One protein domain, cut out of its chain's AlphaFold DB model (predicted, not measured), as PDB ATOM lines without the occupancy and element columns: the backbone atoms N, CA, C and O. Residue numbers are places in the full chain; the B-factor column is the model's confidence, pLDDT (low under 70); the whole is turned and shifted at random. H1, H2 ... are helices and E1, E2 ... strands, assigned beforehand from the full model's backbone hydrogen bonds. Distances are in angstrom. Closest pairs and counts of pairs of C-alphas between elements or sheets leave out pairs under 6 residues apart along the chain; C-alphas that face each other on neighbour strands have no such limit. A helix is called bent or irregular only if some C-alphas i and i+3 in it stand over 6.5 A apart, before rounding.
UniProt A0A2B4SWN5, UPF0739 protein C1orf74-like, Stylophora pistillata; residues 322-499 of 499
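What this domain is: This is residues 322 to 499 of the 499 residues of the protein "UPF0739 protein C1orf74-like" of Stylophora pistillata (UniProt A0A2B4SWN5). A long helical hairpin, H7 and H8, makes one end of the domain, and a small strand hairpin, E1 and E2, makes the other; between them lie H2, near the middle with H1 at its side, and H4, H5 and H6 toward the strands. H3 crosses H7, and H2 packs on residues 490 to 496 of H8. The printed part has 178 residues with eight named helices and two named strands, in the order H1 H2 H3 H4 H5 E1 E2 H6 H7 H8; the class is mostly helix. It is compact, with a radius of gyration of the C-alphas of 16.3 A and spans of 57 by 38 by 29 A.

How they stand to each other: E1, residues 428 to 430, and E2, residues 434 to 437, form an antiparallel hairpin; N 428 and O 437, 2.8 A, and N 430 and O 434, 3.0 A, are within hydrogen-bond range. The closest C-alphas of E1 and H5, residues 418 to 424, are those of Trp 429 and Gln 419, 7.5 A apart. H5 touches H6, residues 440 to 445, closest at the C-alphas of Asp 422 and Met 441, 5.3 A. H4, residues 392 to 412, forms a helical hairpin with H5 at a shallow tilt of 31 degrees, touching it with residues 398 to 405 alone, closest at the C-alphas of Leu 402 and Gly 424, 6.3 A. Residues 406 to 410 of H4 alone touch H1, residues 322 to 329, closest at the C-alphas of Ser 410 and Phe 322, 5.7 A. H1 and H2, residues 346 to 352, form a helical hairpin, closest at the C-alphas of Gly 328 and Gly 347, 3.7 A. H2 touches H8, residues 479 to 496, at a steep tilt of 46 degrees, closest at the C-alphas of Ile 350 and Phe 495, 5.3 A. H7, residues 455 to 475, and H8 form a helical hairpin at a shallow tilt of 5 degrees, closest at the C-alphas of Ala 467 and Ala 489, 4.3 A. H3, residues 373 to 388, touches residues 459 to 466 of H7 alone, about perpendicular at 77 degrees, closest at the C-alphas of Gln 377 and Ala 462, 5.0 A. Every O i to N i+4 pair is within hydrogen-bond range in H1, H2, H5, H6 and H8; the counts are 10 of 12 in H3, 15 of 17 in H4 and 16 of 17 in H7.

Where its parts are: H1 begins at C-alpha 322 (-30.855, 48.792, 7.636), and H8 ends at C-alpha 496 (-41.351, 45.710, -4.992). H7 is 30.7 A long, H4 29.3 A, H8 25.3 A and H3 21.5 A. H4 is irregular, with C-alphas 394 and 397 7.4 A apart, and has a kink of 26 degrees near residue 399.

The domain as a whole: The C-alphas of Gly 432 and Glu 476 are the farthest apart, 56.9 A. The printed part has no cut; the links H1 to H2 and H2 to H3 are long. The pLDDT is under 70 at 17 residues, among them 367 to 372 and 430 to 436.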
ATOM      1  N   PHE A 322     -32.020  48.027   8.092       69.56
ATOM      2  CA  PHE A 322     -30.855  48.792   7.636       69.56
ATOM      3  C   PHE A 322     -30.239  48.261   6.326       69.56
ATOM      4  O   PHE A 322     -29.769  49.074   5.527       69.56
ATOM      5  N   GLU A 323     -30.225  46.944   6.081       75.38
ATOM      6  CA  GLU A 323     -29.677  46.384   4.835       75.38
ATOM      7  C   GLU A 323     -30.492  46.862   3.630       75.38
ATOM      8  O   GLU A 323     -29.937  47.425   2.686       75.38
ATOM      9  N   HIS A 324     -31.813  46.734   3.728       80.31
ATOM     10  CA  HIS A 324     -32.782  47.158   2.724       80.31
ATOM     11  C   HIS A 324     -32.644  48.644   2.386       80.31
ATOM     12  O   HIS A 324     -32.519  49.016   1.214       80.31
ATOM     13  N   LYS A 325     -32.555  49.501   3.416       84.25
ATOM     14  CA  LYS A 325     -32.322  50.934   3.212       84.25
ATOM     15  C   LYS A 325     -30.995  51.189   2.508       84.25
ATOM     16  O   LYS A 325     -30.943  51.959   1.554       84.25
ATOM     17  N   ARG A 326     -29.921  50.531   2.955       81.06
ATOM     18  CA  ARG A 326     -28.580  50.714   2.395       81.06
ATOM     19  C   ARG A 326     -28.509  50.295   0.930       81.06
ATOM     20  O   ARG A 326     -27.843  50.987   0.171       81.06
ATOM     21  N   ILE A 327     -29.165  49.200   0.541       77.00
ATOM     22  CA  ILE A 327     -29.231  48.744  -0.856       77.00
ATOM     23  C   ILE A 327     -29.923  49.800  -1.719       77.00
ATOM     24  O   ILE A 327     -29.376  50.197  -2.746       77.00
ATOM     25  N   GLY A 328     -31.077  50.309  -1.281       81.44
ATOM     26  CA  GLY A 328     -31.790  51.349  -2.020       81.44
ATOM     27  C   GLY A 328     -31.058  52.688  -2.075       81.44
ATOM     28  O   GLY A 328     -31.073  53.348  -3.108       81.44
ATOM     29  N   ASP A 329     -30.358  53.068  -1.002       82.62
ATOM     30  CA  ASP A 329     -29.556  54.298  -0.945       82.62
ATOM     31  C   ASP A 329     -28.328  54.259  -1.884       82.62
ATOM     32  O   ASP A 329     -27.728  55.303  -2.149       82.62
ATOM     33  N   LEU A 330     -27.937  53.087  -2.413       76.75
ATOM     34  CA  LEU A 330     -26.929  53.000  -3.483       76.75
ATOM     35  C   LEU A 330     -27.452  53.549  -4.816       76.75
ATOM     36  O   LEU A 330     -26.645  53.867  -5.693       76.75
ATOM     37  N   ILE A 331     -28.772  53.653  -4.983       75.31
ATOM     38  CA  ILE A 331     -29.397  54.213  -6.174       75.31
ATOM     39  C   ILE A 331     -29.506  55.734  -5.977       75.31
ATOM     40  O   ILE A 331     -30.242  56.186  -5.098       75.31
ATOM     41  N   PRO A 332     -28.793  56.557  -6.771       74.69
ATOM     42  CA  PRO A 332     -28.689  57.999  -6.551       74.69
ATOM     43  C   PRO A 332     -29.921  58.749  -7.084       74.69
ATOM     44  O   PRO A 332     -29.815  59.592  -7.976       74.69
ATOM     45  N   LEU A 333     -31.102  58.421  -6.563       81.69
ATOM     46  CA  LEU A 333     -32.351  59.118  -6.862       81.69
ATOM     47  C   LEU A 333     -32.567  60.281  -5.889       81.69
ATOM     48  O   LEU A 333     -32.168  60.230  -4.724       81.69
ATOM     49  N   SER A 334     -33.222  61.340  -6.367       83.31
ATOM     50  CA  SER A 334     -33.806  62.349  -5.482       83.31
ATOM     51  C   SER A 334     -34.912  61.727  -4.624       83.31
ATOM     52  O   SER A 334     -35.355  60.604  -4.870       83.31
ATOM     53  N   LYS A 335     -35.381  62.469  -3.616       91.06
ATOM     54  CA  LYS A 335     -36.601  62.094  -2.896       91.06
ATOM     55  C   LYS A 335     -37.763  61.915  -3.875       91.06
ATOM     56  O   LYS A 335     -37.874  62.678  -4.833       91.06
ATOM     57  N   ILE A 336     -38.583  60.913  -3.591       94.50
ATOM     58  CA  ILE A 336     -39.764  60.518  -4.352       94.50
ATOM     59  C   ILE A 336     -40.983  61.008  -3.571       94.50
ATOM     60  O   ILE A 336     -41.093  60.729  -2.372       94.50
ATOM     61  N   GLU A 337     -41.884  61.746  -4.221       95.75
ATOM     62  CA  GLU A 337     -43.163  62.129  -3.620       95.75
ATOM     63  C   GLU A 337     -44.185  60.997  -3.815       95.75
ATOM     64  O   GLU A 337     -44.588  60.676  -4.932       95.75
ATOM     65  N   LEU A 338     -44.613  60.366  -2.720       97.44
ATOM     66  CA  LEU A 338     -45.670  59.356  -2.741       97.44
ATOM     67  C   LEU A 338     -47.036  59.994  -3.080       97.44
ATOM     68  O   LEU A 338     -47.239  61.178  -2.812       97.44
ATOM     69  N   PRO A 339     -48.024  59.222  -3.577       97.06
ATOM     70  CA  PRO A 339     -49.363  59.722  -3.920       97.06
ATOM     71  C   PRO A 339     -50.082  60.533  -2.827       97.06
ATOM     72  O   PRO A 339     -50.892  61.409  -3.134       97.06
ATOM     73  N   ASN A 340     -49.796  60.277  -1.550       96.88
ATOM     74  CA  ASN A 340     -50.329  61.022  -0.408       96.88
ATOM     75  C   ASN A 340     -49.547  62.306  -0.053       96.88
ATOM     76  O   ASN A 340     -49.921  62.985   0.907       96.88
ATOM     77  N   GLY A 341     -48.489  62.656  -0.792       95.38
ATOM     78  CA  GLY A 341     -47.628  63.825  -0.561       95.38
ATOM     79  C   GLY A 341     -46.537  63.612   0.496       95.38
ATOM     80  O   GLY A 341     -45.998  64.576   1.061       95.38
ATOM     81  N   LEU A 342     -46.255  62.357   0.856       96.00
ATOM     82  CA  LEU A 342     -45.137  61.997   1.721       96.00
ATOM     83  C   LEU A 342     -43.860  61.870   0.882       96.00
ATOM     84  O   LEU A 342     -43.857  61.192  -0.137       96.00
ATOM     85  N   GLU A 343     -42.776  62.515   1.303       95.56
ATOM     86  CA  GLU A 343     -41.484  62.392   0.624       95.56
ATOM     87  C   GLU A 343     -40.660  61.271   1.256       95.56
ATOM     88  O   GLU A 343     -40.409  61.314   2.461       95.56
ATOM     89  N   ALA A 344     -40.178  60.332   0.445       94.94
ATOM     90  CA  ALA A 344     -39.319  59.239   0.892       94.94
ATOM     91  C   ALA A 344     -38.152  59.013  -0.079       94.94
ATOM     92  O   ALA A 344     -38.251  59.299  -1.273       94.94
ATOM     93  N   THR A 345     -37.027  58.492   0.408       94.44
ATOM     94  CA  THR A 345     -35.982  57.957  -0.476       94.44
ATOM     95  C   THR A 345     -36.360  56.565  -0.976       94.44
ATOM     96  O   THR A 345     -37.141  55.848  -0.349       94.44
ATOM     97  N   PHE A 346     -35.757  56.139  -2.089       93.06
ATOM     98  CA  PHE A 346     -35.937  54.783  -2.616       93.06
ATOM     99  C   PHE A 346     -35.601  53.712  -1.556       93.06
ATOM    100  O   PHE A 346     -36.378  52.788  -1.337       93.06
ATOM    101  N   GLY A 347     -34.497  53.885  -0.817       91.19
ATOM    102  CA  GLY A 347     -34.117  52.989   0.280       91.19
ATOM    103  C   GLY A 347     -35.072  53.005   1.472       91.19
ATOM    104  O   GLY A 347     -35.319  51.957   2.064       91.19
ATOM    105  N   GLU A 348     -35.651  54.155   1.824       94.38
ATOM    106  CA  GLU A 348     -36.668  54.221   2.882       94.38
ATOM    107  C   GLU A 348     -37.911  53.413   2.511       94.38
ATOM    108  O   GLU A 348     -38.448  52.708   3.359       94.38
ATOM    109  N   ILE A 349     -38.336  53.457   1.245       96.19
ATOM    110  CA  ILE A 349     -39.486  52.677   0.777       96.19
ATOM    111  C   ILE A 349     -39.180  51.174   0.846       96.19
ATOM    112  O   ILE A 349     -39.985  50.438   1.413       96.19
ATOM    113  N   ILE A 350     -38.010  50.725   0.367       93.75
ATOM    114  CA  ILE A 350     -37.603  49.305   0.445       93.75
ATOM    115  C   ILE A 350     -37.586  48.820   1.903       93.75
ATOM    116  O   ILE A 350     -38.067  47.732   2.205       93.75
ATOM    117  N   ALA A 351     -37.038  49.617   2.824       91.88
ATOM    118  CA  ALA A 351     -36.906  49.216   4.225       91.88
ATOM    119  C   ALA A 351     -38.244  49.121   4.974       91.88
ATOM    120  O   ALA A 351     -38.352  48.394   5.961       91.88
ATOM    121  N   LEU A 352     -39.244  49.891   4.541       94.00
ATOM    122  CA  LEU A 352     -40.552  49.973   5.190       94.00
ATOM    123  C   LEU A 352     -41.605  49.051   4.550       94.00
ATOM    124  O   LEU A 352     -42.582  48.690   5.212       94.00
ATOM    125  N   ALA A 353     -41.442  48.691   3.279       94.44
ATOM    126  CA  ALA A 353     -42.338  47.781   2.574       94.44
ATOM    127  C   ALA A 353     -42.343  46.380   3.207       94.44
ATOM    128  O   ALA A 353     -41.375  45.996   3.852       94.44
ATOM    129  N   GLY A 354     -43.454  45.651   3.054       89.38
ATOM    130  CA  GLY A 354     -43.608  44.245   3.456       89.38
ATOM    131  C   GLY A 354     -43.704  44.017   4.967       89.38
ATOM    132  O   GLY A 354     -44.733  43.559   5.468       89.38
ATOM    133  N   ASP A 355     -42.660  44.403   5.694       88.81
ATOM    134  CA  ASP A 355     -42.484  44.148   7.123       88.81
ATOM    135  C   ASP A 355     -43.213  45.157   8.023       88.81
ATOM    136  O   ASP A 355     -43.654  44.825   9.130       88.81
ATOM    137  N   LEU A 356     -43.324  46.416   7.583       93.81
ATOM    138  CA  LEU A 356     -43.912  47.510   8.370       93.81
ATOM    139  C   LEU A 356     -45.180  48.070   7.726       93.81
ATOM    140  O   LEU A 356     -46.100  48.468   8.447       93.81
ATOM    141  N   TYR A 357     -45.257  48.045   6.395       95.69
ATOM    142  CA  TYR A 357     -46.427  48.434   5.614       95.69
ATOM    143  C   TYR A 357     -46.913  47.282   4.735       95.69
ATOM    144  O   TYR A 357     -46.176  46.729   3.924       95.69
ATOM    145  N   GLY A 358     -48.192  46.951   4.891       95.44
ATOM    146  CA  GLY A 358     -48.880  45.884   4.180       95.44
ATOM    147  C   GLY A 358     -50.222  45.562   4.835       95.44
ATOM    148  O   GLY A 358     -50.633  46.216   5.801       95.44
ATOM    149  N   ILE A 359     -50.907  44.539   4.318       95.06
ATOM    150  CA  ILE A 359     -52.186  44.053   4.854       95.06
ATOM    151  C   ILE A 359     -51.961  42.656   5.446       95.06
ATOM    152  O   ILE A 359     -51.774  41.715   4.676       95.06
ATOM    153  N   PRO A 360     -51.982  42.492   6.785       90.00
ATOM    154  CA  PRO A 360     -51.606  41.231   7.423       90.00
ATOM    155  C   PRO A 360     -52.384  40.011   6.929       90.00
ATOM    156  O   PRO A 360     -51.814  38.950   6.712       90.00
ATOM    157  N   GLU A 361     -53.689  40.148   6.723       89.12
ATOM    158  CA  GLU A 361     -54.565  39.040   6.345       89.12
ATOM    159  C   GLU A 361     -54.646  38.822   4.817       89.12
ATOM    160  O   GLU A 361     -55.295  37.882   4.348       89.12
ATOM    161  N   GLU A 362     -53.981  39.664   4.018       90.38
ATOM    162  CA  GLU A 362     -53.981  39.598   2.553       90.38
ATOM    163  C   GLU A 362     -52.557  39.604   1.968       90.38
ATOM    164  O   GLU A 362     -52.198  40.540   1.250       90.38
ATOM    165  N   PRO A 363     -51.755  38.542   2.186       90.94
ATOM    166  CA  PRO A 363     -50.429  38.450   1.580       90.94
ATOM    167  C   PRO A 363     -50.526  38.477   0.057       90.94
ATOM    168  O   PRO A 363     -51.483  37.940  -0.525       90.94
ATOM    169  N   ILE A 364     -49.526  39.064  -0.595       92.81
ATOM    170  CA  ILE A 364     -49.483  39.246  -2.050       92.81
ATOM    171  C   ILE A 364     -49.571  37.883  -2.736       92.81
ATOM    172  O   ILE A 364     -50.384  37.682  -3.647       92.81
ATOM    173  N   ILE A 365     -48.801  36.921  -2.225       87.81
ATOM    174  CA  ILE A 365     -48.803  35.525  -2.654       87.81
ATOM    175  C   ILE A 365     -49.330  34.652  -1.514       87.81
ATOM    176  O   ILE A 365     -48.756  34.607  -0.432       87.81
ATOM    177  N   HIS A 366     -50.414  33.912  -1.757       78.56
ATOM    178  CA  HIS A 366     -50.967  32.972  -0.781       78.56
ATOM    179  C   HIS A 366     -50.601  31.527  -1.168       78.56
ATOM    180  O   HIS A 366     -50.872  31.129  -2.302       78.56
ATOM    181  N   PRO A 367     -50.045  30.703  -0.259       66.88
ATOM    182  CA  PRO A 367     -49.454  29.406  -0.607       66.88
ATOM    183  C   PRO A 367     -50.468  28.377  -1.122       66.88
ATOM    184  O   PRO A 367     -50.125  27.524  -1.933       66.88
ATOM    185  N   THR A 368     -51.721  28.454  -0.674       62.94
ATOM    186  CA  THR A 368     -52.781  27.498  -1.043       62.94
ATOM    187  C   THR A 368     -53.669  27.961  -2.195       62.94
ATOM    188  O   THR A 368     -54.576  27.237  -2.600       62.94
ATOM    189  N   GLN A 369     -53.453  29.169  -2.724       61.66
ATOM    190  CA  GLN A 369     -54.297  29.731  -3.775       61.66
ATOM    191  C   GLN A 369     -53.426  30.026  -4.994       61.66
ATOM    192  O   GLN A 369     -52.648  30.978  -4.998       61.66
ATOM    193  N   VAL A 370     -53.580  29.226  -6.053       58.56
ATOM    194  CA  VAL A 370     -52.997  29.528  -7.368       58.56
ATOM    195  C   VAL A 370     -53.761  30.721  -7.944       58.56
ATOM    196  O   VAL A 370     -54.759  30.573  -8.645       58.56
ATOM    197  N   LYS A 371     -53.355  31.929  -7.554       62.53
ATOM    198  CA  LYS A 371     -53.977  33.177  -8.005       62.53
ATOM    199  C   LYS A 371     -53.317  33.680  -9.273       62.53
ATOM    200  O   LYS A 371     -52.094  33.627  -9.393       62.53
ATOM    201  N   SER A 372     -54.135  34.199 -10.186       69.19
ATOM    202  CA  SER A 372     -53.693  34.823 -11.433       69.19
ATOM    203  C   SER A 372     -52.924  36.129 -11.179       69.19
ATOM    204  O   SER A 372     -53.071  36.758 -10.130       69.19
ATOM    205  N   GLY A 373     -52.121  36.555 -12.162       79.12
ATOM    206  CA  GLY A 373     -51.350  37.807 -12.119       79.12
ATOM    207  C   GLY A 373     -52.145  39.048 -11.670       79.12
ATOM    208  O   GLY A 373     -51.667  39.743 -10.775       79.12
ATOM    209  N   PRO A 374     -53.371  39.296 -12.178       86.56
ATOM    210  CA  PRO A 374     -54.164  40.468 -11.791       86.56
ATOM    211  C   PRO A 374     -54.525  40.538 -10.303       86.56
ATOM    212  O   PRO A 374     -54.512  41.611  -9.708       86.56
ATOM    213  N   GLU A 375     -54.828  39.406  -9.663       89.38
ATOM    214  CA  GLU A 375     -55.166  39.402  -8.234       89.38
ATOM    215  C   GLU A 375     -53.923  39.621  -7.360       89.38
ATOM    216  O   GLU A 375     -54.008  40.271  -6.318       89.38
ATOM    217  N   ARG A 376     -52.756  39.129  -7.795       90.56
ATOM    218  CA  ARG A 376     -51.476  39.407  -7.123       90.56
ATOM    219  C   ARG A 376     -51.135  40.892  -7.208       90.56
ATOM    220  O   ARG A 376     -50.798  41.492  -6.196       90.56
ATOM    221  N   GLN A 377     -51.318  41.500  -8.380       94.19
ATOM    222  CA  GLN A 377     -51.175  42.947  -8.571       94.19
ATOM    223  C   GLN A 377     -52.160  43.737  -7.699       94.19
ATOM    224  O   GLN A 377     -51.755  44.688  -7.039       94.19
ATOM    225  N   ARG A 378     -53.432  43.318  -7.606       95.19
ATOM    226  CA  ARG A 378     -54.417  43.956  -6.713       95.19
ATOM    227  C   ARG A 378     -53.943  43.957  -5.257       95.19
ATOM    228  O   ARG A 378     -54.034  44.981  -4.587       95.19
ATOM    229  N   ARG A 379     -53.443  42.819  -4.768       94.69
ATOM    230  CA  ARG A 379     -52.945  42.671  -3.390       94.69
ATOM    231  C   ARG A 379     -51.666  43.459  -3.145       94.69
ATOM    232  O   ARG A 379     -51.576  44.138  -2.129       94.69
ATOM    233  N   PHE A 380     -50.735  43.433  -4.096       97.00
ATOM    234  CA  PHE A 380     -49.541  44.273  -4.062       97.00
ATOM    235  C   PHE A 380     -49.921  45.749  -3.936       97.00
ATOM    236  O   PHE A 380     -49.480  46.429  -3.016       97.00
ATOM    237  N   HIS A 381     -50.814  46.229  -4.806       97.56
ATOM    238  CA  HIS A 381     -51.289  47.606  -4.759       97.56
ATOM    239  C   HIS A 381     -51.977  47.928  -3.427       97.56
ATOM    240  O   HIS A 381     -51.788  49.014  -2.883       97.56
ATOM    241  N   ALA A 382     -52.764  47.004  -2.875       97.50
ATOM    242  CA  ALA A 382     -53.415  47.189  -1.581       97.50
ATOM    243  C   ALA A 382     -52.395  47.296  -0.430       97.50
ATOM    244  O   ALA A 382     -52.541  48.172   0.422       97.50
ATOM    245  N   ALA A 383     -51.334  46.482  -0.435       97.38
ATOM    246  CA  ALA A 383     -50.230  46.586   0.519       97.38
ATOM    247  C   ALA A 383     -49.484  47.925   0.378       97.38
ATOM    248  O   ALA A 383     -49.360  48.661   1.359       97.38
ATOM    249  N   TYR A 384     -49.095  48.291  -0.846       98.25
ATOM    250  CA  TYR A 384     -48.471  49.578  -1.176       98.25
ATOM    251  C   TYR A 384     -49.322  50.775  -0.721       98.25
ATOM    252  O   TYR A 384     -48.816  51.733  -0.134       98.25
ATOM    253  N   SER A 385     -50.642  50.690  -0.898       97.94
ATOM    254  CA  SER A 385     -51.587  51.746  -0.516       97.94
ATOM    255  C   SER A 385     -51.544  52.080   0.976       97.94
ATOM    256  O   SER A 385     -51.838  53.217   1.343       97.94
ATOM    257  N   THR A 386     -51.135  51.135   1.833       97.31
ATOM    258  CA  THR A 386     -50.999  51.385   3.278       97.31
ATOM    259  C   THR A 386     -49.894  52.387   3.621       97.31
ATOM    260  O   THR A 386     -49.963  52.997   4.684       97.31
ATOM    261  N   LEU A 387     -48.917  52.575   2.726       97.50
ATOM    262  CA  LEU A 387     -47.859  53.585   2.818       97.50
ATOM    263  C   LEU A 387     -48.180  54.814   1.951       97.50
ATOM    264  O   LEU A 387     -48.016  55.952   2.381       97.50
ATOM    265  N   ALA A 388     -48.645  54.575   0.725       97.69
ATOM    266  CA  ALA A 388     -48.676  55.576  -0.337       97.69
ATOM    267  C   ALA A 388     -49.997  56.340  -0.486       97.69
ATOM    268  O   ALA A 388     -49.989  57.451  -1.002       97.69
ATOM    269  N   TYR A 389     -51.124  55.766  -0.056       97.50
ATOM    270  CA  TYR A 389     -52.465  56.322  -0.297       97.50
ATOM    271  C   TYR A 389     -53.236  56.666   0.986       97.50
ATOM    272  O   TYR A 389     -54.262  57.344   0.921       97.50
ATOM    273  N   VAL A 390     -52.743  56.253   2.158       96.56
ATOM    274  CA  VAL A 390     -53.264  56.731   3.449       96.56
ATOM    275  C   VAL A 390     -53.005  58.240   3.557       96.56
ATOM    276  O   VAL A 390     -51.876  58.660   3.282       96.56
ATOM    277  N   PRO A 391     -53.993  59.072   3.946       97.38
ATOM    278  CA  PRO A 391     -53.796  60.511   4.074       97.38
ATOM    279  C   PRO A 391     -52.576  60.839   4.939       97.38
ATOM    280  O   PRO A 391     -52.475  60.353   6.060       97.38
ATOM    281  N   LYS A 392     -51.667  61.692   4.442       95.81
ATOM    282  CA  LYS A 392     -50.370  61.985   5.085       95.81
ATOM    283  C   LYS A 392     -50.470  62.238   6.590       95.81
ATOM    284  O   LYS A 392     -49.714  61.658   7.357       95.81
ATOM    285  N   HIS A 393     -51.443  63.042   7.015       94.88
ATOM    286  CA  HIS A 393     -51.647  63.392   8.423       94.88
ATOM    287  C   HIS A 393     -51.973  62.199   9.347       94.88
ATOM    288  O   HIS A 393     -51.808  62.320  10.556       94.88
ATOM    289  N   GLU A 394     -52.422  61.061   8.809       94.19
ATOM    290  CA  GLU A 394     -52.717  59.840   9.573       94.19
ATOM    291  C   GLU A 394     -51.497  58.915   9.721       94.19
ATOM    292  O   GLU A 394     -51.454  58.095  10.637       94.19
ATOM    293  N   ILE A 395     -50.506  59.037   8.833       94.81
ATOM    294  CA  ILE A 395     -49.343  58.138   8.733       94.81
ATOM    295  C   ILE A 395     -48.020  58.822   9.104       94.81
ATOM    296  O   ILE A 395     -47.105  58.152   9.576       94.81
ATOM    297  N   GLU A 396     -47.907  60.141   8.941       94.38
ATOM    298  CA  GLU A 396     -46.649  60.890   9.076       94.38
ATOM    299  C   GLU A 396     -45.966  60.691  10.439       94.38
ATOM    300  O   GLU A 396     -44.751  60.507  10.492       94.38
ATOM    301  N   GLU A 397     -46.726  60.640  11.539       95.00
ATOM    302  CA  GLU A 397     -46.165  60.382  12.873       95.00
ATOM    303  C   GLU A 397     -45.542  58.978  12.977       95.00
ATOM    304  O   GLU A 397     -44.417  58.828  13.465       95.00
ATOM    305  N   GLU A 398     -46.247  57.945  12.501       94.94
ATOM    306  CA  GLU A 398     -45.732  56.572  12.498       94.94
ATOM    307  C   GLU A 398     -44.523  56.451  11.566       94.94
ATOM    308  O   GLU A 398     -43.498  55.897  11.962       94.94
ATOM    309  N   TYR A 399     -44.605  57.030  10.368       95.56
ATOM    310  CA  TYR A 399     -43.520  57.049   9.394       95.56
ATOM    311  C   TYR A 399     -42.237  57.651   9.983       95.56
ATOM    312  O   TYR A 399     -41.198  56.988  10.002       95.56
ATOM    313  N   MET A 400     -42.307  58.854  10.562       95.56
ATOM    314  CA  MET A 400     -41.140  59.518  11.159       95.56
ATOM    315  C   MET A 400     -40.561  58.729  12.338       95.56
ATOM    316  O   MET A 400     -39.342  58.658  12.513       95.56
ATOM    317  N   LYS A 401     -41.419  58.089  13.136       95.62
ATOM    318  CA  LYS A 401     -40.992  57.209  14.227       95.62
ATOM    319  C   LYS A 401     -40.243  55.979  13.707       95.62
ATOM    320  O   LYS A 401     -39.238  55.598  14.303       95.62
ATOM    321  N   LEU A 402     -40.702  55.358  12.619       94.75
ATOM    322  CA  LEU A 402     -40.025  54.212  12.005       94.75
ATOM    323  C   LEU A 402     -38.683  54.618  11.370       94.75
ATOM    324  O   LEU A 402     -37.703  53.891  11.522       94.75
ATOM    325  N   LEU A 403     -38.588  55.808  10.764       93.44
ATOM    326  CA  LEU A 403     -37.314  56.342  10.264       93.44
ATOM    327  C   LEU A 403     -36.281  56.586  11.378       93.44
ATOM    328  O   LEU A 403     -35.089  56.322  11.193       93.44
ATOM    329  N   ASP A 404     -36.715  57.056  12.551       94.06
ATOM    330  CA  ASP A 404     -35.838  57.197  13.722       94.06
ATOM    331  C   ASP A 404     -35.313  55.829  14.200       94.06
ATOM    332  O   ASP A 404     -34.139  55.698  14.557       94.06
ATOM    333  N   LEU A 405     -36.141  54.780  14.142       91.44
ATOM    334  CA  LEU A 405     -35.703  53.411  14.438       91.44
ATOM    335  C   LEU A 405     -34.695  52.886  13.401       91.44
ATOM    336  O   LEU A 405     -33.660  52.352  13.804       91.44
ATOM    337  N   LEU A 406     -34.931  53.109  12.100       88.81
ATOM    338  CA  LEU A 406     -33.986  52.740  11.031       88.81
ATOM    339  C   LEU A 406     -32.634  53.445  11.219       88.81
ATOM    340  O   LEU A 406     -31.569  52.832  11.114       88.81
ATOM    341  N   SER A 407     -32.667  54.734  11.560       87.81
ATOM    342  CA  SER A 407     -31.464  55.531  11.822       87.81
ATOM    343  C   SER A 407     -30.693  55.013  13.039       87.81
ATOM    344  O   SER A 407     -29.462  54.945  13.020       87.81
ATOM    345  N   LYS A 408     -31.405  54.591  14.094       86.75
ATOM    346  CA  LYS A 408     -30.806  53.971  15.284       86.75
ATOM    347  C   LYS A 408     -30.139  52.633  14.976       86.75
ATOM    348  O   LYS A 408     -29.050  52.400  15.500       86.75
ATOM    349  N   GLU A 409     -30.743  51.778  14.150       81.88
ATOM    350  CA  GLU A 409     -30.106  50.534  13.684       81.88
ATOM    351  C   GLU A 409     -28.840  50.820  12.883       81.88
ATOM    352  O   GLU A 409     -27.779  50.271  13.192       81.88
ATOM    353  N   SER A 410     -28.927  51.735  11.913       76.19
ATOM    354  CA  SER A 410     -27.797  52.115  11.063       76.19
ATOM    355  C   SER A 410     -26.620  52.649  11.883       76.19
ATOM    356  O   SER A 410     -25.486  52.210  11.700       76.19
ATOM    357  N   TYR A 411     -26.888  53.529  12.854       77.25
ATOM    358  CA  TYR A 411     -25.859  54.069  13.743       77.25
ATOM    359  C   TYR A 411     -25.214  52.995  14.634       77.25
ATOM    360  O   TYR A 411     -24.012  53.037  14.894       77.25
ATOM    361  N   GLN A 412     -26.000  52.031  15.124       78.50
ATOM    362  CA  GLN A 412     -25.491  50.974  16.000       78.50
ATOM    363  C   GLN A 412     -24.813  49.826  15.239       78.50
ATOM    364  O   GLN A 412     -24.117  49.026  15.871       78.50
ATOM    365  N   GLY A 413     -25.018  49.724  13.920       68.88
ATOM    366  CA  GLY A 413     -24.494  48.640  13.088       68.88
ATOM    367  C   GLY A 413     -25.014  47.257  13.496       68.88
ATOM    368  O   GLY A 413     -24.326  46.259  13.287       68.88
ATOM    369  N   LYS A 414     -26.183  47.203  14.147       70.12
ATOM    370  CA  LYS A 414     -26.836  45.971  14.604       70.12
ATOM    371  C   LYS A 414     -28.363  46.148  14.654       70.12
ATOM    372  O   LYS A 414     -28.810  47.260  14.952       70.12
ATOM    373  N   PRO A 415     -29.138  45.064  14.477       69.06
ATOM    374  CA  PRO A 415     -30.591  45.078  14.629       69.06
ATOM    375  C   PRO A 415     -31.061  45.557  16.001       69.06
ATOM    376  O   PRO A 415     -30.471  45.223  17.039       69.06
ATOM    377  N   LEU A 416     -32.172  46.285  16.015       78.69
ATOM    378  CA  LEU A 416     -32.971  46.533  17.205       78.69
ATOM    379  C   LEU A 416     -33.827  45.300  17.519       78.69
ATOM    380  O   LEU A 416     -34.103  44.449  16.678       78.69
ATOM    381  N   ALA A 417     -34.264  45.191  18.773       80.50
ATOM    382  CA  ALA A 417     -35.143  44.099  19.171       80.50
ATOM    383  C   ALA A 417     -36.501  44.200  18.438       80.50
ATOM    384  O   ALA A 417     -37.059  45.302  18.404       80.50
ATOM    385  N   PRO A 418     -37.103  43.083  17.976       77.00
ATOM    386  CA  PRO A 418     -38.415  43.083  17.309       77.00
ATOM    387  C   PRO A 418     -39.516  43.786  18.113       77.00
ATOM    388  O   PRO A 418     -40.382  44.461  17.568       77.00
ATOM    389  N   GLN A 419     -39.430  43.724  19.446       83.69
ATOM    390  CA  GLN A 419     -40.313  44.456  20.356       83.69
ATOM    391  C   GLN A 419     -40.351  45.973  20.092       83.69
ATOM    392  O   GLN A 419     -41.379  46.611  20.319       83.69
ATOM    393  N   ILE A 420     -39.228  46.578  19.701       87.38
ATOM    394  CA  ILE A 420     -39.134  48.021  19.453       87.38
ATOM    395  C   ILE A 420     -39.890  48.370  18.165       87.38
ATOM    396  O   ILE A 420     -40.687  49.307  18.175       87.38
ATOM    397  N   TRP A 421     -39.711  47.566  17.116       88.38
ATOM    398  CA  TRP A 421     -40.408  47.682  15.833       88.38
ATOM    399  C   TRP A 421     -41.915  47.454  15.956       88.38
ATOM    400  O   TRP A 421     -42.716  48.261  15.480       88.38
ATOM    401  N   ASP A 422     -42.325  46.427  16.695       89.38
ATOM    402  CA  ASP A 422     -43.740  46.136  16.916       89.38
ATOM    403  C   ASP A 422     -44.443  47.239  17.723       89.38
ATOM    404  O   ASP A 422     -45.540  47.677  17.380       89.38
ATOM    405  N   LYS A 423     -43.787  47.789  18.756       89.62
ATOM    406  CA  LYS A 423     -44.265  49.007  19.442       89.62
ATOM    407  C   LYS A 423     -44.289  50.222  18.514       89.62
ATOM    408  O   LYS A 423     -45.088  51.140  18.725       89.62
ATOM    409  N   GLY A 424     -43.397  50.255  17.523       90.38
ATOM    410  CA  GLY A 424     -43.392  51.197  16.407       90.38
ATOM    411  C   GLY A 424     -44.753  51.252  15.728       90.38
ATOM    412  O   GLY A 424     -45.342  52.326  15.668       90.38
ATOM    413  N   THR A 425     -45.283  50.074  15.403       92.69
ATOM    414  CA  THR A 425     -46.507  49.841  14.621       92.69
ATOM    415  C   THR A 425     -47.749  49.515  15.473       92.69
ATOM    416  O   THR A 425     -48.681  48.840  15.030       92.69
ATOM    417  N   GLY A 426     -47.779  49.978  16.731       91.31
ATOM    418  CA  GLY A 426     -48.969  49.930  17.598       91.31
ATOM    419  C   GLY A 426     -49.080  48.734  18.556       91.31
ATOM    420  O   GLY A 426     -50.109  48.572  19.229       91.31
ATOM    421  N   GLY A 427     -48.034  47.912  18.649       90.19
ATOM    422  CA  GLY A 427     -47.942  46.775  19.556       90.19
ATOM    423  C   GLY A 427     -47.773  47.160  21.024       90.19
ATOM    424  O   GLY A 427     -47.228  48.210  21.374       90.19
ATOM    425  N   LYS A 428     -48.245  46.293  21.923       81.12
ATOM    426  CA  LYS A 428     -48.123  46.463  23.375       81.12
ATOM    427  C   LYS A 428     -47.584  45.196  24.025       81.12
ATOM    428  O   LYS A 428     -48.050  44.087  23.776       81.12
ATOM    429  N   TRP A 429     -46.610  45.401  24.902       83.12
ATOM    430  CA  TRP A 429     -45.809  44.345  25.509       83.12
ATOM    431  C   TRP A 429     -45.766  44.525  27.021       83.12
ATOM    432  O   TRP A 429     -45.682  45.659  27.500       83.12
ATOM    433  N   ILE A 430     -45.787  43.417  27.759       61.38
ATOM    434  CA  ILE A 430     -45.577  43.412  29.211       61.38
ATOM    435  C   ILE A 430     -44.089  43.267  29.563       61.38
ATOM    436  O   ILE A 430     -43.246  42.942  28.718       61.38
ATOM    437  N   TYR A 431     -43.758  43.532  30.830       47.91
ATOM    438  CA  TYR A 431     -42.418  43.317  31.372       47.91
ATOM    439  C   TYR A 431     -42.023  41.840  31.220       47.91
ATOM    440  O   TYR A 431     -42.799  40.957  31.573       47.91
ATOM    441  N   GLY A 432     -40.834  41.578  30.667       48.72
ATOM    442  CA  GLY A 432     -40.374  40.221  30.339       48.72
ATOM    443  C   GLY A 432     -40.413  39.859  28.849       48.72
ATOM    444  O   GLY A 432     -39.941  38.787  28.499       48.72
ATOM    445  N   GLY A 433     -40.894  40.750  27.973       58.34
ATOM    446  CA  GLY A 433     -40.761  40.571  26.521       58.34
ATOM    447  C   GLY A 433     -41.856  39.721  25.879       58.34
ATOM    448  O   GLY A 433     -41.602  39.105  24.858       58.34
ATOM    449  N   VAL A 434     -43.069  39.709  26.439       57.50
ATOM    450  CA  VAL A 434     -44.234  39.030  25.839       57.50
ATOM    451  C   VAL A 434     -45.205  40.074  25.260       57.50
ATOM    452  O   VAL A 434     -45.591  41.003  25.988       57.50
ATOM    453  N   PRO A 435     -45.610  39.970  23.979       65.69
ATOM    454  CA  PRO A 435     -46.624  40.838  23.394       65.69
ATOM    455  C   PRO A 435     -48.023  40.398  23.841       65.69
ATOM    456  O   PRO A 435     -48.388  39.236  23.701       65.69
ATOM    457  N   TYR A 436     -48.833  41.329  24.353       68.06
ATOM    458  CA  TYR A 436     -50.255  41.077  24.651       68.06
ATOM    459  C   TYR A 436     -51.197  41.742  23.638       68.06
ATOM    460  O   TYR A 436     -52.390  41.451  23.605       68.06
ATOM    461  N   LYS A 437     -50.670  42.649  22.809       84.25
ATOM    462  CA  LYS A 437     -51.336  43.180  21.620       84.25
ATOM    463  C   LYS A 437     -50.296  43.294  20.516       84.25
ATOM    464  O   LYS A 437     -49.321  44.013  20.701       84.25
ATOM    465  N   PHE A 438     -50.520  42.631  19.389       85.56
ATOM    466  CA  PHE A 438     -49.592  42.694  18.260       85.56
ATOM    467  C   PHE A 438     -49.799  44.009  17.508       85.56
ATOM    468  O   PHE A 438     -50.942  44.414  17.250       85.56
ATOM    469  N   GLY A 439     -48.694  44.678  17.199       87.75
ATOM    470  CA  GLY A 439     -48.645  45.758  16.226       87.75
ATOM    471  C   GLY A 439     -48.735  45.215  14.807       87.75
ATOM    472  O   GLY A 439     -48.877  44.009  14.585       87.75
ATOM    473  N   ARG A 440     -48.705  46.118  13.826       93.12
ATOM    474  CA  ARG A 440     -48.785  45.743  12.408       93.12
ATOM    475  C   ARG A 440     -47.639  44.817  12.006       93.12
ATOM    476  O   ARG A 440     -47.897  43.823  11.345       93.12
ATOM    477  N   MET A 441     -46.425  45.100  12.478       91.62
ATOM    478  CA  MET A 441     -45.217  44.343  12.138       91.62
ATOM    479  C   MET A 441     -45.336  42.863  12.519       91.62
ATOM    480  O   MET A 441     -45.170  41.993  11.669       91.62
ATOM    481  N   LEU A 442     -45.727  42.545  13.762       85.00
ATOM    482  CA  LEU A 442     -45.919  41.141  14.136       85.00
ATOM    483  C   LEU A 442     -47.113  40.482  13.442       85.00
ATOM    484  O   LEU A 442     -47.100  39.272  13.244       85.00
ATOM    485  N   LYS A 443     -48.151  41.244  13.081       86.81
ATOM    486  CA  LYS A 443     -49.282  40.695  12.322       86.81
ATOM    487  C   LYS A 443     -48.886  40.347  10.889       86.81
ATOM    488  O   LYS A 443     -49.269  39.285  10.418       86.81
ATOM    489  N   LEU A 444     -48.121  41.210  10.220       88.06
ATOM    490  CA  LEU A 444     -47.577  40.950   8.882       88.06
ATOM    491  C   LEU A 444     -46.684  39.706   8.904       88.06
ATOM    492  O   LEU A 444     -46.850  38.804   8.087       88.06
ATOM    493  N   ALA A 445     -45.840  39.592   9.930       84.31
ATOM    494  CA  ALA A 445     -44.973  38.439  10.134       84.31
ATOM    495  C   ALA A 445     -45.708  37.090  10.297       84.31
ATOM    496  O   ALA A 445     -45.108  36.049  10.042       84.31
ATOM    497  N   LEU A 446     -46.988  37.068  10.700       78.00
ATOM    498  CA  LEU A 446     -47.774  35.824  10.789       78.00
ATOM    499  C   LEU A 446     -48.092  35.220   9.411       78.00
ATOM    500  O   LEU A 446     -48.353  34.019   9.314       78.00
ATOM    501  N   HIS A 447     -48.101  36.044   8.362       80.69
ATOM    502  CA  HIS A 447     -48.573  35.684   7.025       80.69
ATOM    503  C   HIS A 447     -47.602  36.134   5.919       80.69
ATOM    504  O   HIS A 447     -48.021  36.422   4.804       80.69
ATOM    505  N   ASN A 448     -46.300  36.150   6.194       79.12
ATOM    506  CA  ASN A 448     -45.242  36.689   5.327       79.12
ATOM    507  C   ASN A 448     -44.773  35.739   4.205       79.12
ATOM    508  O   ASN A 448     -43.587  35.664   3.883       79.12
ATOM    509  N   TYR A 449     -45.686  34.978   3.598       83.56
ATOM    510  CA  TYR A 449     -45.332  33.982   2.576       83.56
ATOM    511  C   TYR A 449     -44.623  34.586   1.359       83.56
ATOM    512  O   TYR A 449     -43.876  33.892   0.678       83.56
ATOM    513  N   ASP A 450     -44.901  35.853   1.073       84.94
ATOM    514  CA  ASP A 450     -44.330  36.648  -0.006       84.94
ATOM    515  C   ASP A 450     -42.930  37.195   0.300       84.94
ATOM    516  O   ASP A 450     -42.306  37.684  -0.623       84.94
ATOM    517  N   HIS A 451     -42.393  37.064   1.517       80.75
ATOM    518  CA  HIS A 451     -41.037  37.535   1.860       80.75
ATOM    519  C   HIS A 451     -39.934  36.508   1.560       80.75
ATOM    520  O   HIS A 451     -38.750  36.805   1.684       80.75
ATOM    521  N   PHE A 452     -40.301  35.283   1.168       78.12
ATOM    522  CA  PHE A 452     -39.346  34.197   0.937       78.12
ATOM    523  C   PHE A 452     -39.416  33.672  -0.494       78.12
ATOM    524  O   PHE A 452     -40.488  33.587  -1.107       78.12
ATOM    525  N   SER A 453     -38.258  33.297  -1.039       63.88
ATOM    526  CA  SER A 453     -38.157  32.641  -2.343       63.88
ATOM    527  C   SER A 453     -39.012  31.358  -2.380       63.88
ATOM    528  O   SER A 453     -39.222  30.740  -1.346       63.88
ATOM    529  N   PRO A 454     -39.593  30.950  -3.524       75.56
ATOM    530  CA  PRO A 454     -39.653  31.672  -4.795       75.56
ATOM    531  C   PRO A 454     -40.724  32.776  -4.816       75.56
ATOM    532  O   PRO A 454     -40.812  33.526  -5.784       75.56
ATOM    533  N   ARG A 455     -41.563  32.877  -3.778       84.62
ATOM    534  CA  ARG A 455     -42.745  33.754  -3.751       84.62
ATOM    535  C   ARG A 455     -42.376  35.233  -3.692       84.62
ATOM    536  O   ARG A 455     -43.095  36.032  -4.280       84.62
ATOM    537  N   ALA A 456     -41.242  35.569  -3.089       87.50
ATOM    538  CA  ALA A 456     -40.703  36.925  -3.082       87.50
ATOM    539  C   ALA A 456     -40.441  37.452  -4.494       87.50
ATOM    540  O   ALA A 456     -40.942  38.507  -4.874       87.50
ATOM    541  N   LYS A 457     -39.873  36.612  -5.366       87.69
ATOM    542  CA  LYS A 457     -39.742  36.927  -6.794       87.69
ATOM    543  C   LYS A 457     -41.096  37.163  -7.468       87.69
ATOM    544  O   LYS A 457     -41.211  38.018  -8.341       87.69
ATOM    545  N   GLU A 458     -42.127  36.405  -7.105       89.69
ATOM    546  CA  GLU A 458     -43.475  36.596  -7.654       89.69
ATOM    547  C   GLU A 458     -44.143  37.883  -7.140       89.69
ATOM    548  O   GLU A 458     -44.867  38.529  -7.900       89.69
ATOM    549  N   ALA A 459     -43.895  38.261  -5.884       93.00
ATOM    550  CA  ALA A 459     -44.345  39.518  -5.294       93.00
ATOM    551  C   ALA A 459     -43.635  40.719  -5.936       93.00
ATOM    552  O   ALA A 459     -44.315  41.646  -6.387       93.00
ATOM    553  N   TYR A 460     -42.310  40.643  -6.104       95.06
ATOM    554  CA  TYR A 460     -41.519  41.602  -6.874       95.06
ATOM    555  C   TYR A 460     -42.078  41.768  -8.288       95.06
ATOM    556  O   TYR A 460     -42.369  42.882  -8.706       95.06
ATOM    557  N   LEU A 461     -42.312  40.673  -9.024       93.94
ATOM    558  CA  LEU A 461     -42.847  40.746 -10.389       93.94
ATOM    559  C   LEU A 461     -44.234  41.405 -10.442       93.94
ATOM    560  O   LEU A 461     -44.526  42.132 -11.392       93.94
ATOM    561  N   ALA A 462     -45.089  41.178  -9.439       94.75
ATOM    562  CA  ALA A 462     -46.387  41.846  -9.356       94.75
ATOM    563  C   ALA A 462     -46.232  43.367  -9.190       94.75
ATOM    564  O   ALA A 462     -46.901  44.119  -9.903       94.75
ATOM    565  N   GLY A 463     -45.332  43.806  -8.306       96.50
ATOM    566  CA  GLY A 463     -45.005  45.219  -8.103       96.50
ATOM    567  C   GLY A 463     -44.330  45.864  -9.308       96.50
ATOM    568  O   GLY A 463     -44.783  46.897  -9.793       96.50
ATOM    569  N   HIS A 464     -43.319  45.201  -9.865       96.88
ATOM    570  CA  HIS A 464     -42.573  45.664 -11.029       96.88
ATOM    571  C   HIS A 464     -43.478  45.846 -12.255       96.88
ATOM    572  O   HIS A 464     -43.363  46.829 -12.983       96.88
ATOM    573  N   HIS A 465     -44.439  44.943 -12.480       96.12
ATOM    574  CA  HIS A 465     -45.424  45.130 -13.547       96.12
ATOM    575  C   HIS A 465     -46.274  46.391 -13.338       96.12
ATOM    576  O   HIS A 465     -46.472  47.144 -14.289       96.12
ATOM    577  N   LEU A 466     -46.737  46.651 -12.109       97.38
ATOM    578  CA  LEU A 466     -47.476  47.877 -11.793       97.38
ATOM    579  C   LEU A 466     -46.611  49.125 -12.001       97.38
ATOM    580  O   LEU A 466     -47.093  50.106 -12.564       97.38
ATOM    581  N   ALA A 467     -45.338  49.077 -11.604       97.56
ATOM    582  CA  ALA A 467     -44.383  50.158 -11.820       97.56
ATOM    583  C   ALA A 467     -44.184  50.453 -13.314       97.56
ATOM    584  O   ALA A 467     -44.261  51.605 -13.738       97.56
ATOM    585  N   VAL A 468     -44.002  49.418 -14.139       96.94
ATOM    586  CA  VAL A 468     -43.864  49.556 -15.596       96.94
ATOM    587  C   VAL A 468     -45.141  50.109 -16.234       96.94
ATOM    588  O   VAL A 468     -45.063  50.973 -17.113       96.94
ATOM    589  N   ASP A 469     -46.316  49.647 -15.807       95.62
ATOM    590  CA  ASP A 469     -47.597  50.156 -16.306       95.62
ATOM    591  C   ASP A 469     -47.787  51.632 -15.944       95.62
ATOM    592  O   ASP A 469     -48.168  52.436 -16.799       95.62
ATOM    593  N   LYS A 470     -47.425  52.012 -14.715       96.38
ATOM    594  CA  LYS A 470     -47.462  53.395 -14.237       96.38
ATOM    595  C   LYS A 470     -46.461  54.296 -14.973       96.38
ATOM    596  O   LYS A 470     -46.805  55.400 -15.398       96.38
ATOM    597  N   ALA A 471     -45.248  53.806 -15.222       95.50
ATOM    598  CA  ALA A 471     -44.254  54.508 -16.031       95.50
ATOM    599  C   ALA A 471     -44.749  54.712 -17.473       95.50
ATOM    600  O   ALA A 471     -44.559  55.787 -18.046       95.50
ATOM    601  N   ARG A 472     -45.436  53.719 -18.054       95.44
ATOM    602  CA  ARG A 472     -46.052  53.837 -19.382       95.44
ATOM    603  C   ARG A 472     -47.158  54.891 -19.400       95.44
ATOM    604  O   ARG A 472     -47.159  55.722 -20.305       95.44
ATOM    605  N   GLU A 473     -48.028  54.908 -18.391       94.12
ATOM    606  CA  GLU A 473     -49.077  55.926 -18.223       94.12
ATOM    607  C   GLU A 473     -48.486  57.349 -18.223       94.12
ATOM    608  O   GLU A 473     -49.001  58.244 -18.894       94.12
ATOM    609  N   SER A 474     -47.348  57.553 -17.550       92.81
ATOM    610  CA  SER A 474     -46.680  58.862 -17.476       92.81
ATOM    611  C   SER A 474     -46.256  59.425 -18.845       92.81
ATOM    612  O   SER A 474     -46.204  60.648 -19.040       92.81
ATOM    613  N   SER A 475     -45.973  58.550 -19.819       89.88
ATOM    614  CA  SER A 475     -45.490  58.958 -21.142       89.88
ATOM    615  C   SER A 475     -46.521  59.787 -21.913       89.88
ATOM    616  O   SER A 475     -46.152  60.672 -22.688       89.88
ATOM    617  N   GLU A 476     -47.804  59.591 -21.611       88.56
ATOM    618  CA  GLU A 476     -48.938  60.235 -22.277       88.56
ATOM    619  C   GLU A 476     -49.348  61.569 -21.622       88.56
ATOM    620  O   GLU A 476     -50.241  62.257 -22.118       88.56
ATOM    621  N   LYS A 477     -48.702  61.962 -20.515       90.75
ATOM    622  CA  LYS A 477     -49.086  63.127 -19.698       90.75
ATOM    623  C   LYS A 477     -48.155  64.331 -19.855       90.75
ATOM    624  O   LYS A 477     -47.004  64.209 -20.278       90.75
ATOM    625  N   TYR A 478     -48.669  65.508 -19.478       88.00
ATOM    626  CA  TYR A 478     -47.908  66.761 -19.371       88.00
ATOM    627  C   TYR A 478     -46.977  66.759 -18.153       88.00
ATOM    628  O   TYR A 478     -47.154  65.960 -17.243       88.00
ATOM    629  N   TRP A 479     -45.992  67.663 -18.137       79.62
ATOM    630  CA  TRP A 479     -44.835  67.628 -17.230       79.62
ATOM    631  C   TRP A 479     -45.160  67.394 -15.744       79.62
ATOM    632  O   TRP A 479     -44.615  66.460 -15.162       79.62
ATOM    633  N   ASP A 480     -46.068  68.173 -15.150       83.12
ATOM    634  CA  ASP A 480     -46.356  68.075 -13.708       83.12
ATOM    635  C   ASP A 480     -47.020  66.739 -13.332       83.12
ATOM    636  O   ASP A 480     -46.668  66.107 -12.338       83.12
ATOM    637  N   GLU A 481     -47.961  66.269 -14.154       88.88
ATOM    638  CA  GLU A 481     -48.644  64.987 -13.945       88.88
ATOM    639  C   GLU A 481     -47.727  63.806 -14.292       88.88
ATOM    640  O   GLU A 481     -47.721  62.795 -13.597       88.88
ATOM    641  N   ARG A 482     -46.870  63.965 -15.309       91.88
ATOM    642  CA  ARG A 482     -45.829  62.998 -15.666       91.88
ATOM    643  C   ARG A 482     -44.847  62.792 -14.518       91.88
ATOM    644  O   ARG A 482     -44.533  61.646 -14.224       91.88
ATOM    645  N   SER A 483     -44.378  63.863 -13.874       90.50
ATOM    646  CA  SER A 483     -43.431  63.758 -12.757       90.50
ATOM    647  C   SER A 483     -44.029  62.963 -11.597       90.50
ATOM    648  O   SER A 483     -43.392  62.036 -11.113       90.50
ATOM    649  N   ARG A 484     -45.282  63.247 -11.218       93.31
ATOM    650  CA  ARG A 484     -45.974  62.504 -10.149       93.31
ATOM    651  C   ARG A 484     -46.171  61.028 -10.483       93.31
ATOM    652  O   ARG A 484     -45.986  60.176  -9.624       93.31
ATOM    653  N   LEU A 485     -46.533  60.714 -11.726       95.44
ATOM    654  CA  LEU A 485     -46.692  59.323 -12.158       95.44
ATOM    655  C   LEU A 485     -45.350  58.584 -12.217       95.44
ATOM    656  O   LEU A 485     -45.306  57.390 -11.940       95.44
ATOM    657  N   LEU A 486     -44.253  59.266 -12.555       95.19
ATOM    658  CA  LEU A 486     -42.913  58.678 -12.493       95.19
ATOM    659  C   LEU A 486     -42.469  58.425 -11.048       95.19
ATOM    660  O   LEU A 486     -41.917  57.362 -10.777       95.19
ATOM    661  N   ASP A 487     -42.762  59.340 -10.127       96.31
ATOM    662  CA  ASP A 487     -42.515  59.137  -8.697       96.31
ATOM    663  C   ASP A 487     -43.341  57.962  -8.147       96.31
ATOM    664  O   ASP A 487     -42.821  57.102  -7.432       96.31
ATOM    665  N   GLU A 488     -44.609  57.843  -8.551       97.62
ATOM    666  CA  GLU A 488     -45.442  56.684  -8.217       97.62
ATOM    667  C   GLU A 488     -44.877  55.381  -8.812       97.62
ATOM    668  O   GLU A 488     -44.842  54.353  -8.138       97.62
ATOM    669  N   ALA A 489     -44.385  55.405 -10.053       97.75
ATOM    670  CA  ALA A 489     -43.756  54.239 -10.671       97.75
ATOM    671  C   ALA A 489     -42.488  53.804  -9.917       97.75
ATOM    672  O   ALA A 489     -42.320  52.620  -9.631       97.75
ATOM    673  N   LEU A 490     -41.619  54.753  -9.558       96.38
ATOM    674  CA  LEU A 490     -40.392  54.479  -8.806       96.38
ATOM    675  C   LEU A 490     -40.689  53.962  -7.398       96.38
ATOM    676  O   LEU A 490     -40.008  53.057  -6.928       96.38
ATOM    677  N   SER A 491     -41.702  54.507  -6.727       97.69
ATOM    678  CA  SER A 491     -42.095  54.047  -5.391       97.69
ATOM    679  C   SER A 491     -42.777  52.678  -5.404       97.69
ATOM    680  O   SER A 491     -42.540  51.893  -4.488       97.69
ATOM    681  N   LEU A 492     -43.547  52.341  -6.445       98.31
ATOM    682  CA  LEU A 492     -44.052  50.979  -6.666       98.31
ATOM    683  C   LEU A 492     -42.908  49.977  -6.861       98.31
ATOM    684  O   LEU A 492     -42.935  48.902  -6.264       98.31
ATOM    685  N   ASP A 493     -41.903  50.334  -7.665       96.44
ATOM    686  CA  ASP A 493     -40.737  49.479  -7.907       96.44
ATOM    687  C   ASP A 493     -39.892  49.325  -6.636       96.44
ATOM    688  O   ASP A 493     -39.542  48.210  -6.267       96.44
ATOM    689  N   ALA A 494     -39.669  50.413  -5.891       95.94
ATOM    690  CA  ALA A 494     -38.991  50.391  -4.594       95.94
ATOM    691  C   ALA A 494     -39.711  49.495  -3.578       95.94
ATOM    692  O   ALA A 494     -39.077  48.696  -2.893       95.94
ATOM    693  N   PHE A 495     -41.042  49.592  -3.496       97.38
ATOM    694  CA  PHE A 495     -41.846  48.717  -2.641       97.38
ATOM    695  C   PHE A 495     -41.738  47.253  -3.093       97.38
ATOM    696  O   PHE A 495     -41.790  46.344  -2.273       97.38
ATOM    697  N   GLY A 496     -41.566  47.025  -4.399       96.00
ATOM    698  CA  GLY A 496     -41.351  45.710  -4.992       96.00
ATOM    699  C   GLY A 496     -39.988  45.124  -4.650       96.00
ATOM    700  O   GLY A 496     -39.934  43.965  -4.265       96.00
ATOM    701  N   CYS A 497     -38.915  45.918  -4.740       92.62
ATOM    702  CA  CYS A 497     -37.528  45.523  -4.453       92.62
ATOM    703  C   CYS A 497     -37.271  45.080  -3.006       92.62
ATOM    704  O   CYS A 497     -36.172  44.624  -2.702       92.62
ATOM    705  N   HIS A 498     -38.240  45.269  -2.111       92.06
ATOM    706  CA  HIS A 498     -38.208  44.676  -0.782       92.06
ATOM    707  C   HIS A 498     -38.244  43.139  -0.829       92.06
ATOM    708  O   HIS A 498     -37.552  42.492  -0.050       92.06
ATOM    709  N   PHE A 499     -39.048  42.581  -1.737       90.06
ATOM    710  CA  PHE A 499     -39.212  41.143  -1.959       90.06
ATOM    711  C   PHE A 499     -38.192  40.640  -2.992       90.06
ATOM    712  O   PHE A 499     -37.739  39.477  -2.869       90.06
TER     713      PHE A 499